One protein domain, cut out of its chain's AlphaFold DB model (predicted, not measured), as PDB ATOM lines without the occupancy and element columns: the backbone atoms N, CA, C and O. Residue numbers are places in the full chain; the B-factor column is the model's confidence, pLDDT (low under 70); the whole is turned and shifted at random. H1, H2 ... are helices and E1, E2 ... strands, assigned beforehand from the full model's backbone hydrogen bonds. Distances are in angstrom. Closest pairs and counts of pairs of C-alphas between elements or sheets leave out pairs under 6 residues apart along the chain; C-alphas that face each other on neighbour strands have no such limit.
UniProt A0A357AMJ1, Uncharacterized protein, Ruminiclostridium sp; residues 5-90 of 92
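AT A GLANCE: This is residues 5 to 90 of the 92 residues of an uncharacterized protein of Ruminiclostridium sp (UniProt A0A357AMJ1). A small, strongly twisted sheet of five strands makes the body, and two separate helical arms, H1 and H2, reach away from it, with residues 5 to 10 of H1 and residues 77 to 90 sticking out free. The hairpin of E3 and E4 reaches toward the other end of the length. The printed part has 86 residues, in the order H1, E1, E2, E3, E4, E5, H2; the sheet runs E4, E3, E2, E1, E5, all antiparallel, and the class is mixed, helices and strands. The whole is loose, with a radius of gyration of the C-alphas of 15.5 A and spans of 56 by 27 by 17 A.

IN THESE COORDINATES: H1, residues 5 to 17, begins at C-alpha 5 (60.295, -11.779, 12.244) and is 19.4 A long. E1 is residues 24 to 27, E2 residues 30 to 38, 20.2 A, E3 residues 43 to 50, 20.7 A, E4 residues 53 to 60, 21.8 A, and E5 residues 65 to 68. H2, residues 78 to 88, is 15.8 A long and ends at C-alpha 88 (69.891, 0.991, 22.190).

HOW THE PARTS SIT: H1 and H2 are apart, and neither is on the sheet. E1 to E4 form a meander, each strand the antiparallel neighbour of the one before. N 25 of E1 and O 32 of E2 are 2.8 A apart, within hydrogen-bond range. E2 bends by 74 degrees at residue 35; N 45 of E3 and O 36 are 2.8 A apart. E3 and edge strand E4 are antiparallel neighbours, with N 46 and O 57 within hydrogen-bond range at 2.8 A. Edge strand E5 is antiparallel to E1, with N 26 and O 65 at 2.8 A. In H1, 7 of 9 O i to N i+4 pairs are within range, in H2 6 of 7.

THE WHOLE: The C-alphas of Gln 52 and Leu 90, the two farthest apart, are 56.3 A apart. The printed part has no cut and no long link. Mean pLDDT of the printed part is 72.4; residues 5 to 18, 52 to 53, 69 to 88 and 90 are under 70.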
ATOM      1  N   LYS A   5      60.096 -12.759  11.168       45.78
ATOM      2  CA  LYS A   5      60.295 -11.779  12.244       45.78
ATOM      3  C   LYS A   5      59.178 -10.727  12.279       45.78
ATOM      4  O   LYS A   5      58.754 -10.341  13.353       45.78
ATOM      5  N   TYR A   6      58.630 -10.356  11.120       46.16
ATOM      6  CA  TYR A   6      57.585  -9.325  11.018       46.16
ATOM      7  C   TYR A   6      56.178  -9.803  11.411       46.16
ATOM      8  O   TYR A   6      55.299  -8.980  11.658       46.16
ATOM      9  N   GLU A   7      55.941 -11.115  11.488       47.72
ATOM     10  CA  GLU A   7      54.645 -11.635  11.937       47.72
ATOM     11  C   GLU A   7      54.536 -11.660  13.465       47.72
ATOM     12  O   GLU A   7      53.444 -11.450  13.986       47.72
ATOM     13  N   GLN A   8      55.642 -11.832  14.198       47.66
ATOM     14  CA  GLN A   8      55.597 -11.884  15.664       47.66
ATOM     15  C   GLN A   8      55.211 -10.548  16.306       47.66
ATOM     16  O   GLN A   8      54.359 -10.546  17.194       47.66
ATOM     17  N   ASP A   9      55.738  -9.421  15.819       50.91
ATOM     18  CA  ASP A   9      55.418  -8.088  16.355       50.91
ATOM     19  C   ASP A   9      53.915  -7.779  16.325       50.91
ATOM     20  O   ASP A   9      53.366  -7.174  17.248       50.91
ATOM     21  N   THR A  10      53.215  -8.241  15.285       50.31
ATOM     22  CA  THR A  10      51.771  -8.008  15.150       50.31
ATOM     23  C   THR A  10      50.983  -8.812  16.185       50.31
ATOM     24  O   THR A  10      50.045  -8.290  16.790       50.31
ATOM     25  N   TYR A  11      51.376 -10.063  16.442       52.31
ATOM     26  CA  TYR A  11      50.739 -10.881  17.474       52.31
ATOM     27  C   TYR A  11      51.010 -10.340  18.878       52.31
ATOM     28  O   TYR A  11      50.079 -10.278  19.684       52.31
ATOM     29  N   GLU A  12      52.233  -9.890  19.167       54.84
ATOM     30  CA  GLU A  12      52.558  -9.274  20.455       54.84
ATOM     31  C   GLU A  12      51.825  -7.949  20.665       54.84
ATOM     32  O   GLU A  12      51.299  -7.702  21.750       54.84
ATOM     33  N   TYR A  13      51.719  -7.112  19.632       54.44
ATOM     34  CA  TYR A  13      50.962  -5.862  19.699       54.44
ATOM     35  C   TYR A  13      49.473  -6.115  19.970       54.44
ATOM     36  O   TYR A  13      48.869  -5.464  20.828       54.44
ATOM     37  N   LEU A  14      48.880  -7.103  19.292       53.62
ATOM     38  CA  LEU A  14      47.486  -7.490  19.503       53.62
ATOM     39  C   LEU A  14      47.265  -8.108  20.888       53.62
ATOM     40  O   LEU A  14      46.264  -7.790  21.527       53.62
ATOM     41  N   LEU A  15      48.199  -8.914  21.398       57.97
ATOM     42  CA  LEU A  15      48.161  -9.449  22.765       57.97
ATOM     43  C   LEU A  15      48.303  -8.353  23.830       57.97
ATOM     44  O   LEU A  15      47.593  -8.388  24.831       57.97
ATOM     45  N   LYS A  16      49.175  -7.360  23.611       59.28
ATOM     46  CA  LYS A  16      49.371  -6.219  24.526       59.28
ATOM     47  C   LYS A  16      48.143  -5.311  24.588       59.28
ATOM     48  O   LYS A  16      47.844  -4.750  25.645       59.28
ATOM     49  N   LYS A  17      47.450  -5.145  23.459       62.34
ATOM     50  CA  LYS A  17      46.321  -4.215  23.322       62.34
ATOM     51  C   LYS A  17      44.972  -4.855  23.635       62.34
ATOM     52  O   LYS A  17      44.062  -4.146  24.054       62.34
ATOM     53  N   THR A  18      44.835  -6.169  23.456       65.69
ATOM     54  CA  THR A  18      43.562  -6.854  23.685       65.69
ATOM     55  C   THR A  18      43.346  -7.099  25.178       65.69
ATOM     56  O   THR A  18      44.120  -7.830  25.799       65.69
ATOM     57  N   PRO A  19      42.291  -6.530  25.776       70.19
ATOM     58  CA  PRO A  19      41.977  -6.796  27.169       70.19
ATOM     59  C   PRO A  19      41.566  -8.252  27.396       70.19
ATOM     60  O   PRO A  19      40.902  -8.866  26.560       70.19
ATOM     61  N   LYS A  20      41.959  -8.804  28.547       77.75
ATOM     62  CA  LYS A  20      41.609 -10.171  28.945       77.75
ATOM     63  C   LYS A  20      40.132 -10.283  29.328       77.75
ATOM     64  O   LYS A  20      39.485  -9.300  29.686       77.75
ATOM     65  N   VAL A  21      39.617 -11.510  29.282       83.69
ATOM     66  CA  VAL A  21      38.332 -11.852  29.911       83.69
ATOM     67  C   VAL A  21      38.407 -11.507  31.406       83.69
ATOM     68  O   VAL A  21      39.482 -11.584  31.998       83.69
ATOM     69  N   ASP A  22      37.292 -11.048  31.968       85.06
ATOM     70  CA  ASP A  22      37.136 -10.494  33.320       85.06
ATOM     71  C   ASP A  22      37.840  -9.152  33.588       85.06
ATOM     72  O   ASP A  22      37.747  -8.612  34.693       85.06
ATOM     73  N   ALA A  23      38.503  -8.548  32.596       84.88
ATOM     74  CA  ALA A  23      38.995  -7.181  32.738       84.88
ATOM     75  C   ALA A  23      37.827  -6.180  32.737       84.88
ATOM     76  O   ALA A  23      36.879  -6.294  31.953       84.88
ATOM     77  N   VAL A  24      37.933  -5.163  33.591       87.19
ATOM     78  CA  VAL A  24      37.010  -4.027  33.622       87.19
ATOM     79  C   VAL A  24      37.438  -3.031  32.557       87.19
ATOM     80  O   VAL A  24      38.571  -2.533  32.558       87.19
ATOM     81  N   VAL A  25      36.515  -2.718  31.659       88.62
ATOM     82  CA  VAL A  25      36.712  -1.798  30.546       88.62
ATOM     83  C   VAL A  25      35.644  -0.715  30.536       88.62
ATOM     84  O   VAL A  25      34.553  -0.874  31.077       88.62
ATOM     85  N   GLN A  26      35.975   0.403  29.913       88.44
ATOM     86  CA  GLN A  26      35.060   1.489  29.630       88.44
ATOM     87  C   GLN A  26      34.680   1.413  28.155       88.44
ATOM     88  O   GLN A  26      35.554   1.452  27.287       88.44
ATOM     89  N   THR A  27      33.387   1.259  27.899       89.69
ATOM     90  CA  THR A  27      32.762   1.315  26.578       89.69
ATOM     91  C   THR A  27      32.072   2.680  26.409       89.69
ATOM     92  O   THR A  27      31.930   3.425  27.387       89.69
ATOM     93  N   PRO A  28      31.617   3.029  25.193       87.81
ATOM     94  CA  PRO A  28      30.811   4.230  24.962       87.81
ATOM     95  C   PRO A  28      29.505   4.271  25.771       87.81
ATOM     96  O   PRO A  28      29.056   5.349  26.148       87.81
ATOM     97  N   ASP A  29      28.921   3.107  26.062       86.38
ATOM     98  CA  ASP A  29      27.662   2.980  26.806       86.38
ATOM     99  C   ASP A  29      27.849   2.954  28.330       86.38
ATOM    100  O   ASP A  29      26.882   3.105  29.074       86.38
ATOM    101  N   GLY A  30      29.077   2.760  28.821       87.25
ATOM    102  CA  GLY A  30      29.362   2.749  30.253       87.25
ATOM    103  C   GLY A  30      30.544   1.872  30.648       87.25
ATOM    104  O   GLY A  30      31.330   1.406  29.827       87.25
ATOM    105  N   GLN A  31      30.704   1.655  31.949       88.88
ATOM    106  CA  GLN A  31      31.696   0.710  32.450       88.88
ATOM    107  C   GLN A  31      31.124  -0.711  32.412       88.88
ATOM    108  O   GLN A  31      29.969  -0.939  32.767       88.88
ATOM    109  N   GLY A  32      31.949  -1.677  32.026       90.12
ATOM    110  CA  GLY A  32      31.557  -3.076  32.019       90.12
ATOM    111  C   GLY A  32      32.736  -4.027  32.149       90.12
ATOM    112  O   GLY A  32      33.898  -3.619  32.194       90.12
ATOM    113  N   THR A  33      32.428  -5.313  32.204       90.25
ATOM    114  CA  THR A  33      33.405  -6.391  32.363       90.25
ATOM    115  C   THR A  33      33.402  -7.272  31.128       90.25
ATOM    116  O   THR A  33      32.344  -7.667  30.638       90.25
ATOM    117  N   ILE A  34      34.576  -7.599  30.597       90.31
ATOM    118  CA  ILE A  34      34.663  -8.460  29.416       90.31
ATOM    119  C   ILE A  34      34.276  -9.884  29.783       90.31
ATOM    120  O   ILE A  34      34.904 -10.508  30.628       90.31
ATOM    121  N   VAL A  35      33.293 -10.427  29.074       91.31
ATOM    122  CA  VAL A  35      32.866 -11.824  29.222       91.31
ATOM    123  C   VAL A  35      33.442 -12.720  28.132       91.31
ATOM    124  O   VAL A  35      33.551 -13.929  28.311       91.31
ATOM    125  N   GLN A  36      33.810 -12.149  26.983       88.62
ATOM    126  CA  GLN A  36      34.364 -12.907  25.867       88.62
ATOM    127  C   GLN A  36      35.231 -12.014  24.979       88.62
ATOM    128  O   GLN A  36      34.880 -10.871  24.701       88.62
ATOM    129  N   VAL A  37      36.327 -12.565  24.464       86.75
ATOM    130  CA  VAL A  37      37.213 -11.893  23.507       86.75
ATOM    131  C   VAL A  37      37.247 -12.697  22.212       86.75
ATOM    132  O   VAL A  37      37.431 -13.913  22.231       86.75
ATOM    133  N   ASN A  38      37.082 -12.024  21.077       86.44
ATOM    134  CA  ASN A  38      37.247 -12.587  19.746       86.44
ATOM    135  C   ASN A  38      38.421 -11.893  19.041       86.44
ATOM    136  O   ASN A  38      38.246 -10.886  18.356       86.44
ATOM    137  N   LEU A  39      39.618 -12.460  19.218       77.44
ATOM    138  CA  LEU A  39      40.870 -11.945  18.648       77.44
ATOM    139  C   LEU A  39      40.826 -11.870  17.116       77.44
ATOM    140  O   LEU A  39      41.227 -10.862  16.546       77.44
ATOM    141  N   LEU A  40      40.283 -12.901  16.458       79.44
ATOM    142  CA  LEU A  40      40.211 -12.983  14.993       79.44
ATOM    143  C   LEU A  40      39.383 -11.849  14.384       79.44
ATOM    144  O   LEU A  40      39.682 -11.379  13.292       79.44
ATOM    145  N   ARG A  41      38.326 -11.427  15.085       83.62
ATOM    146  CA  ARG A  41      37.438 -10.345  14.641       83.62
ATOM    147  C   ARG A  41      37.773  -8.999  15.277       83.62
ATOM    148  O   ARG A  41      37.091  -8.034  14.964       83.62
ATOM    149  N   GLN A  42      38.763  -8.943  16.173       81.75
ATOM    150  CA  GLN A  42      39.088  -7.769  16.989       81.75
ATOM    151  C   GLN A  42      37.868  -7.194  17.726       81.75
ATOM    152  O   GLN A  42      37.682  -5.981  17.820       81.75
ATOM    153  N   LYS A  43      37.025  -8.078  18.268       89.38
ATOM    154  CA  LYS A  43      35.823  -7.700  19.020       89.38
ATOM    155  C   LYS A  43      35.802  -8.322  20.402       89.38
ATOM    156  O   LYS A  43      36.294  -9.431  20.594       89.38
ATOM    157  N   VAL A  44      35.175  -7.642  21.348       90.50
ATOM    158  CA  VAL A  44      34.961  -8.129  22.710       90.50
ATOM    159  C   VAL A  44      33.490  -8.039  23.068       90.50
ATOM    160  O   VAL A  44      32.802  -7.103  22.677       90.50
ATOM    161  N   LYS A  45      33.000  -9.013  23.826       92.56
ATOM    162  CA  LYS A  45      31.705  -8.910  24.487       92.56
ATOM    163  C   LYS A  45      31.925  -8.375  25.883       92.56
ATOM    164  O   LYS A  45      32.660  -8.978  26.669       92.56
ATOM    165  N   VAL A  46      31.267  -7.268  26.176       92.25
ATOM    166  CA  VAL A  46      31.315  -6.597  27.465       92.25
ATOM    167  C   VAL A  46      29.944  -6.720  28.103       92.25
ATOM    168  O   VAL A  46      28.928  -6.387  27.499       92.25
ATOM    169  N   LYS A  47      29.935  -7.226  29.329       91.62
ATOM    170  CA  LYS A  47      28.798  -7.169  30.230       91.62
ATOM    171  C   LYS A  47      28.780  -5.788  30.877       91.62
ATOM    172  O   LYS A  47      29.663  -5.481  31.676       91.62
ATOM    173  N   LEU A  48      27.809  -4.966  30.506       90.62
ATOM    174  CA  LEU A  48      27.553  -3.683  31.147       90.62
ATOM    175  C   LEU A  48      26.801  -3.931  32.454       90.62
ATOM    176  O   LEU A  48      25.829  -4.689  32.484       90.62
ATOM    177  N   ASP A  49      27.270  -3.302  33.528       76.75
ATOM    178  CA  ASP A  49      26.596  -3.326  34.824       76.75
ATOM    179  C   ASP A  49      25.731  -2.059  34.907       76.75
ATOM    180  O   ASP A  49      26.168  -1.007  35.374       76.75
ATOM    181  N   SER A  50      24.530  -2.138  34.328       76.25
ATOM    182  CA  SER A  50      23.539  -1.060  34.350       76.25
ATOM    183  C   SER A  50      22.500  -1.316  35.436       76.25
ATOM    184  O   SER A  50      22.152  -2.456  35.738       76.25
ATOM    185  N   GLU A  51      21.931  -0.242  35.981       70.06
ATOM    186  CA  GLU A  51      20.940  -0.289  37.069       70.06
ATOM    187  C   GLU A  51      19.665  -1.086  36.702       70.06
ATOM    188  O   GLU A  51      18.916  -1.511  37.579       70.06
ATOM    189  N   GLN A  52      19.434  -1.326  35.404       68.00
ATOM    190  CA  GLN A  52      18.273  -2.049  34.874       68.00
ATOM    191  C   GLN A  52      18.544  -3.507  34.464       68.00
ATOM    192  O   GLN A  52      17.595  -4.213  34.119       68.00
ATOM    193  N   GLY A  53      19.791  -3.994  34.520       69.25
ATOM    194  CA  GLY A  53      20.095  -5.369  34.127       69.25
ATOM    195  C   GLY A  53      21.541  -5.638  33.710       69.25
ATOM    196  O   GLY A  53      22.393  -4.756  33.662       69.25
ATOM    197  N   THR A  54      21.808  -6.917  33.427       76.69
ATOM    198  CA  THR A  54      23.041  -7.387  32.787       76.69
ATOM    199  C   THR A  54      22.833  -7.392  31.275       76.69
ATOM    200  O   THR A  54      22.272  -8.347  30.736       76.69
ATOM    201  N   ASP A  55      23.310  -6.354  30.596       86.25
ATOM    202  CA  ASP A  55      23.318  -6.279  29.136       86.25
ATOM    203  C   ASP A  55      24.689  -6.707  28.604       86.25
ATOM    204  O   ASP A  55      25.729  -6.236  29.069       86.25
ATOM    205  N   ILE A  56      24.712  -7.638  27.647       90.38
ATOM    206  CA  ILE A  56      25.951  -8.111  27.014       90.38
ATOM    207  C   ILE A  56      25.999  -7.569  25.591       90.38
ATOM    208  O   ILE A  56      25.308  -8.078  24.709       90.38
ATOM    209  N   ASN A  57      26.873  -6.591  25.369       90.50
ATOM    210  CA  ASN A  57      27.050  -5.936  24.078       90.50
ATOM    211  C   ASN A  57      28.423  -6.254  23.473       90.50
ATOM    212  O   ASN A  57      29.397  -6.508  24.184       90.50
ATOM    213  N   GLU A  58      28.493  -6.285  22.141       92.19
ATOM    214  CA  GLU A  58      29.726  -6.529  21.387       92.19
ATOM    215  C   GLU A  58      30.329  -5.194  20.929       92.19
ATOM    216  O   GLU A  58      29.673  -4.438  20.220       92.19
ATOM    217  N   TYR A  59      31.585  -4.941  21.297       90.75
ATOM    218  CA  TYR A  59      32.339  -3.730  20.962       90.75
ATOM    219  C   TYR A  59      33.611  -4.082  20.197       90.75
ATOM    220  O   TYR A  59      34.176  -5.168  20.385       90.75
ATOM    221  N   ALA A  60      34.096  -3.176  19.347       89.31
ATOM    222  CA  ALA A  60      35.425  -3.330  18.770       89.31
ATOM    223  C   ALA A  60      36.499  -3.095  19.844       89.31
ATOM    224  O   ALA A  60      36.335  -2.249  20.720       89.31
ATOM    225  N   VAL A  61      37.620  -3.820  19.776       83.06
ATOM    226  CA  VAL A  61      38.748  -3.684  20.730       83.06
ATOM    227  C   VAL A  61      39.304  -2.251  20.762       83.06
ATOM    228  O   VAL A  61      39.854  -1.815  21.767       83.06
ATOM    229  N   GLU A  62      39.153  -1.508  19.672       83.38
ATOM    230  CA  GLU A  62      39.541  -0.102  19.543       83.38
ATOM    231  C   GLU A  62      38.592   0.886  20.242       83.38
ATOM    232  O   GLU A  62      39.024   1.974  20.615       83.38
ATOM    233  N   GLU A  63      37.334   0.504  20.479       84.38
ATOM    234  CA  GLU A  63      36.321   1.340  21.141       84.38
ATOM    235  C   GLU A  63      36.285   1.146  22.663       84.38
ATOM    236  O   GLU A  63      35.667   1.932  23.381       84.38
ATOM    237  N   VAL A  64      36.947   0.101  23.171       85.75
ATOM    238  CA  VAL A  64      37.035  -0.187  24.605       85.75
ATOM    239  C   VAL A  64      38.359   0.263  25.196       85.75
ATOM    240  O   VAL A  64      39.440  -0.043  24.696       85.75
ATOM    241  N   ARG A  65      38.282   0.929  26.349       82.81
ATOM    242  CA  ARG A  65      39.456   1.329  27.125       82.81
ATOM    243  C   ARG A  65      39.577   0.488  28.385       82.81
ATOM    244  O   ARG A  65      38.643   0.409  29.173       82.81
ATOM    245  N   VAL A  66      40.741  -0.109  28.619       83.75
ATOM    246  CA  VAL A  66      40.974  -0.922  29.822       83.75
ATOM    247  C   VAL A  66      41.091  -0.030  31.055       83.75
ATOM    248  O   VAL A  66      41.996   0.800  31.127       83.75
ATOM    249  N   VAL A  67      40.189  -0.213  32.022       81.38
ATOM    250  CA  VAL A  67      40.170   0.528  33.295       81.38
ATOM    251  C   VAL A  67      40.884  -0.272  34.377       81.38
ATOM    252  O   VAL A  67      41.733   0.260  35.091       81.38
ATOM    253  N   LYS A  68      40.585  -1.571  34.478       74.19
ATOM    254  CA  LYS A  68      41.215  -2.477  35.437       74.19
ATOM    255  C   LYS A  68      41.468  -3.817  34.768       74.19
ATOM    256  O   LYS A  68      40.540  -4.546  34.437       74.19
ATOM    257  N   ASP A  69      42.738  -4.125  34.550       68.25
ATOM    258  CA  ASP A  69      43.122  -5.446  34.067       68.25
ATOM    259  C   ASP A  69      42.872  -6.475  35.173       68.25
ATOM    260  O   ASP A  69      43.201  -6.207  36.333       68.25
ATOM    261  N   ALA A  70      42.314  -7.634  34.814       61.22
ATOM    262  CA  ALA A  70      42.077  -8.735  35.751       61.22
ATOM    263  C   ALA A  70      43.382  -9.276  36.365       61.22
ATOM    264  O   ALA A  70      43.336  -9.939  37.395       61.22
ATOM    265  N   ASP A  71      44.543  -8.923  35.799       51.91
ATOM    266  CA  ASP A  71      45.836  -9.223  36.398       51.91
ATOM    267  C   ASP A  71      46.847  -8.082  36.172       51.91
ATOM    268  O   ASP A  71      47.466  -7.935  35.117       51.91
ATOM    269  N   ARG A  72      46.999  -7.220  37.182       48.62
ATOM    270  CA  ARG A  72      48.209  -6.410  37.372       48.62
ATOM    271  C   ARG A  72      48.711  -6.602  38.800       48.62
ATOM    272  O   ARG A  72      48.529  -5.734  39.652       48.62
ATOM    273  N   ARG A  73      49.447  -7.684  39.043       46.47
ATOM    274  CA  ARG A  73      50.717  -7.505  39.755       46.47
ATOM    275  C   ARG A  73      51.822  -7.328  38.708       46.47
ATOM    276  O   ARG A  73      52.273  -8.279  38.102       46.47
ATOM    277  N   SER A  74      52.245  -6.079  38.533       44.62
ATOM    278  CA  SER A  74      53.657  -5.698  38.350       44.62
ATOM    279  C   SER A  74      54.425  -5.770  37.012       44.62
ATOM    280  O   SER A  74      55.539  -5.271  37.033       44.62
ATOM    281  N   ASP A  75      53.928  -6.237  35.861       46.56
ATOM    282  CA  ASP A  75      54.838  -6.364  34.680       46.56
ATOM    283  C   ASP A  75      54.836  -5.193  33.670       46.56
ATOM    284  O   ASP A  75      55.654  -5.123  32.762       46.56
ATOM    285  N   ARG A  76      53.908  -4.236  33.790       49.94
ATOM    286  CA  ARG A  76      53.612  -3.272  32.706       49.94
ATOM    287  C   ARG A  76      54.543  -2.059  32.568       49.94
ATOM    288  O   ARG A  76      54.306  -1.262  31.672       49.94
ATOM    289  N   ALA A  77      55.521  -1.878  33.449       48.69
ATOM    290  CA  ALA A  77      56.510  -0.796  33.330       48.69
ATOM    291  C   ALA A  77      57.916  -1.342  33.029       48.69
ATOM    292  O   ALA A  77      58.640  -0.756  32.234       48.69
ATOM    293  N   ASP A  78      58.258  -2.507  33.587       47.81
ATOM    294  CA  ASP A  78      59.547  -3.165  33.365       47.81
ATOM    295  C   ASP A  78      59.782  -3.597  31.912       47.81
ATOM    296  O   ASP A  78      60.922  -3.572  31.450       47.81
ATOM    297  N   ILE A  79      58.734  -4.008  31.187       51.47
ATOM    298  CA  ILE A  79      58.899  -4.549  29.830       51.47
ATOM    299  C   ILE A  79      59.204  -3.432  28.825       51.47
ATOM    300  O   ILE A  79      60.121  -3.582  28.025       51.47
ATOM    301  N   ASP A  80      58.486  -2.306  28.866       53.66
ATOM    302  CA  ASP A  80      58.727  -1.195  27.934       53.66
ATOM    303  C   ASP A  80      60.110  -0.553  28.153       53.66
ATOM    304  O   ASP A  80      60.794  -0.234  27.182       53.66
ATOM    305  N   GLU A  81      60.571  -0.431  29.404       57.19
ATOM    306  CA  GLU A  81      61.898   0.130  29.702       57.19
ATOM    307  C   GLU A  81      63.042  -0.822  29.312       57.19
ATOM    308  O   GLU A  81      64.032  -0.381  28.726       57.19
ATOM    309  N   LYS A  82      62.895  -2.134  29.547       56.12
ATOM    310  CA  LYS A  82      63.901  -3.127  29.131       56.12
ATOM    311  C   LYS A  82      63.994  -3.272  27.618       56.12
ATOM    312  O   LYS A  82      65.098  -3.293  27.088       56.12
ATOM    313  N   VAL A  83      62.859  -3.315  26.919       59.28
ATOM    314  CA  VAL A  83      62.839  -3.423  25.451       59.28
ATOM    315  C   VAL A  83      63.469  -2.184  24.810       59.28
ATOM    316  O   VAL A  83      64.236  -2.305  23.858       59.28
ATOM    317  N   LEU A  84      63.207  -0.993  25.359       59.34
ATOM    318  CA  LEU A  84      63.805   0.249  24.868       59.34
ATOM    319  C   LEU A  84      65.313   0.344  25.164       59.34
ATOM    320  O   LEU A  84      66.047   0.942  24.377       59.34
ATOM    321  N   ALA A  85      65.779  -0.224  26.280       64.81
ATOM    322  CA  ALA A  85      67.200  -0.283  26.623       64.81
ATOM    323  C   ALA A  85      67.971  -1.276  25.736       64.81
ATOM    324  O   ALA A  85      69.043  -0.941  25.242       64.81
ATOM    325  N   GLU A  86      67.403  -2.453  25.469       65.94
ATOM    326  CA  GLU A  86      68.040  -3.503  24.658       65.94
ATOM    327  C   GLU A  86      68.164  -3.106  23.177       65.94
ATOM    328  O   GLU A  86      69.149  -3.435  22.519       65.94
ATOM    329  N   LEU A  87      67.214  -2.316  22.659       59.78
ATOM    330  CA  LEU A  87      67.295  -1.740  21.312       59.78
ATOM    331  C   LEU A  87      68.448  -0.735  21.160       59.78
ATOM    332  O   LEU A  87      69.040  -0.666  20.088       59.78
ATOM    333  N   LYS A  88      68.797   0.005  22.222       64.06
ATOM    334  CA  LYS A  88      69.891   0.991  22.190       64.06
ATOM    335  C   LYS A  88      71.282   0.362  22.210       64.06
ATOM    336  O   LYS A  88      72.201   0.969  21.679       64.06
ATOM    337  N   GLU A  89      71.450  -0.822  22.798       73.88
ATOM    338  CA  GLU A  89      72.758  -1.504  22.835       73.88
ATOM    339  C   GLU A  89      73.130  -2.197  21.513       73.88
ATOM    340  O   GLU A  89      74.270  -2.610  21.343       73.88
ATOM    341  N   LEU A  90      72.190  -2.327  20.572       64.19
ATOM    342  CA  LEU A  90      72.409  -2.957  19.261       64.19
ATOM    343  C   LEU A  90      72.633  -1.949  18.117       64.19
ATOM    344  O   LEU A  90      72.855  -2.373  16.981       64.19
TER     345      LEU A  90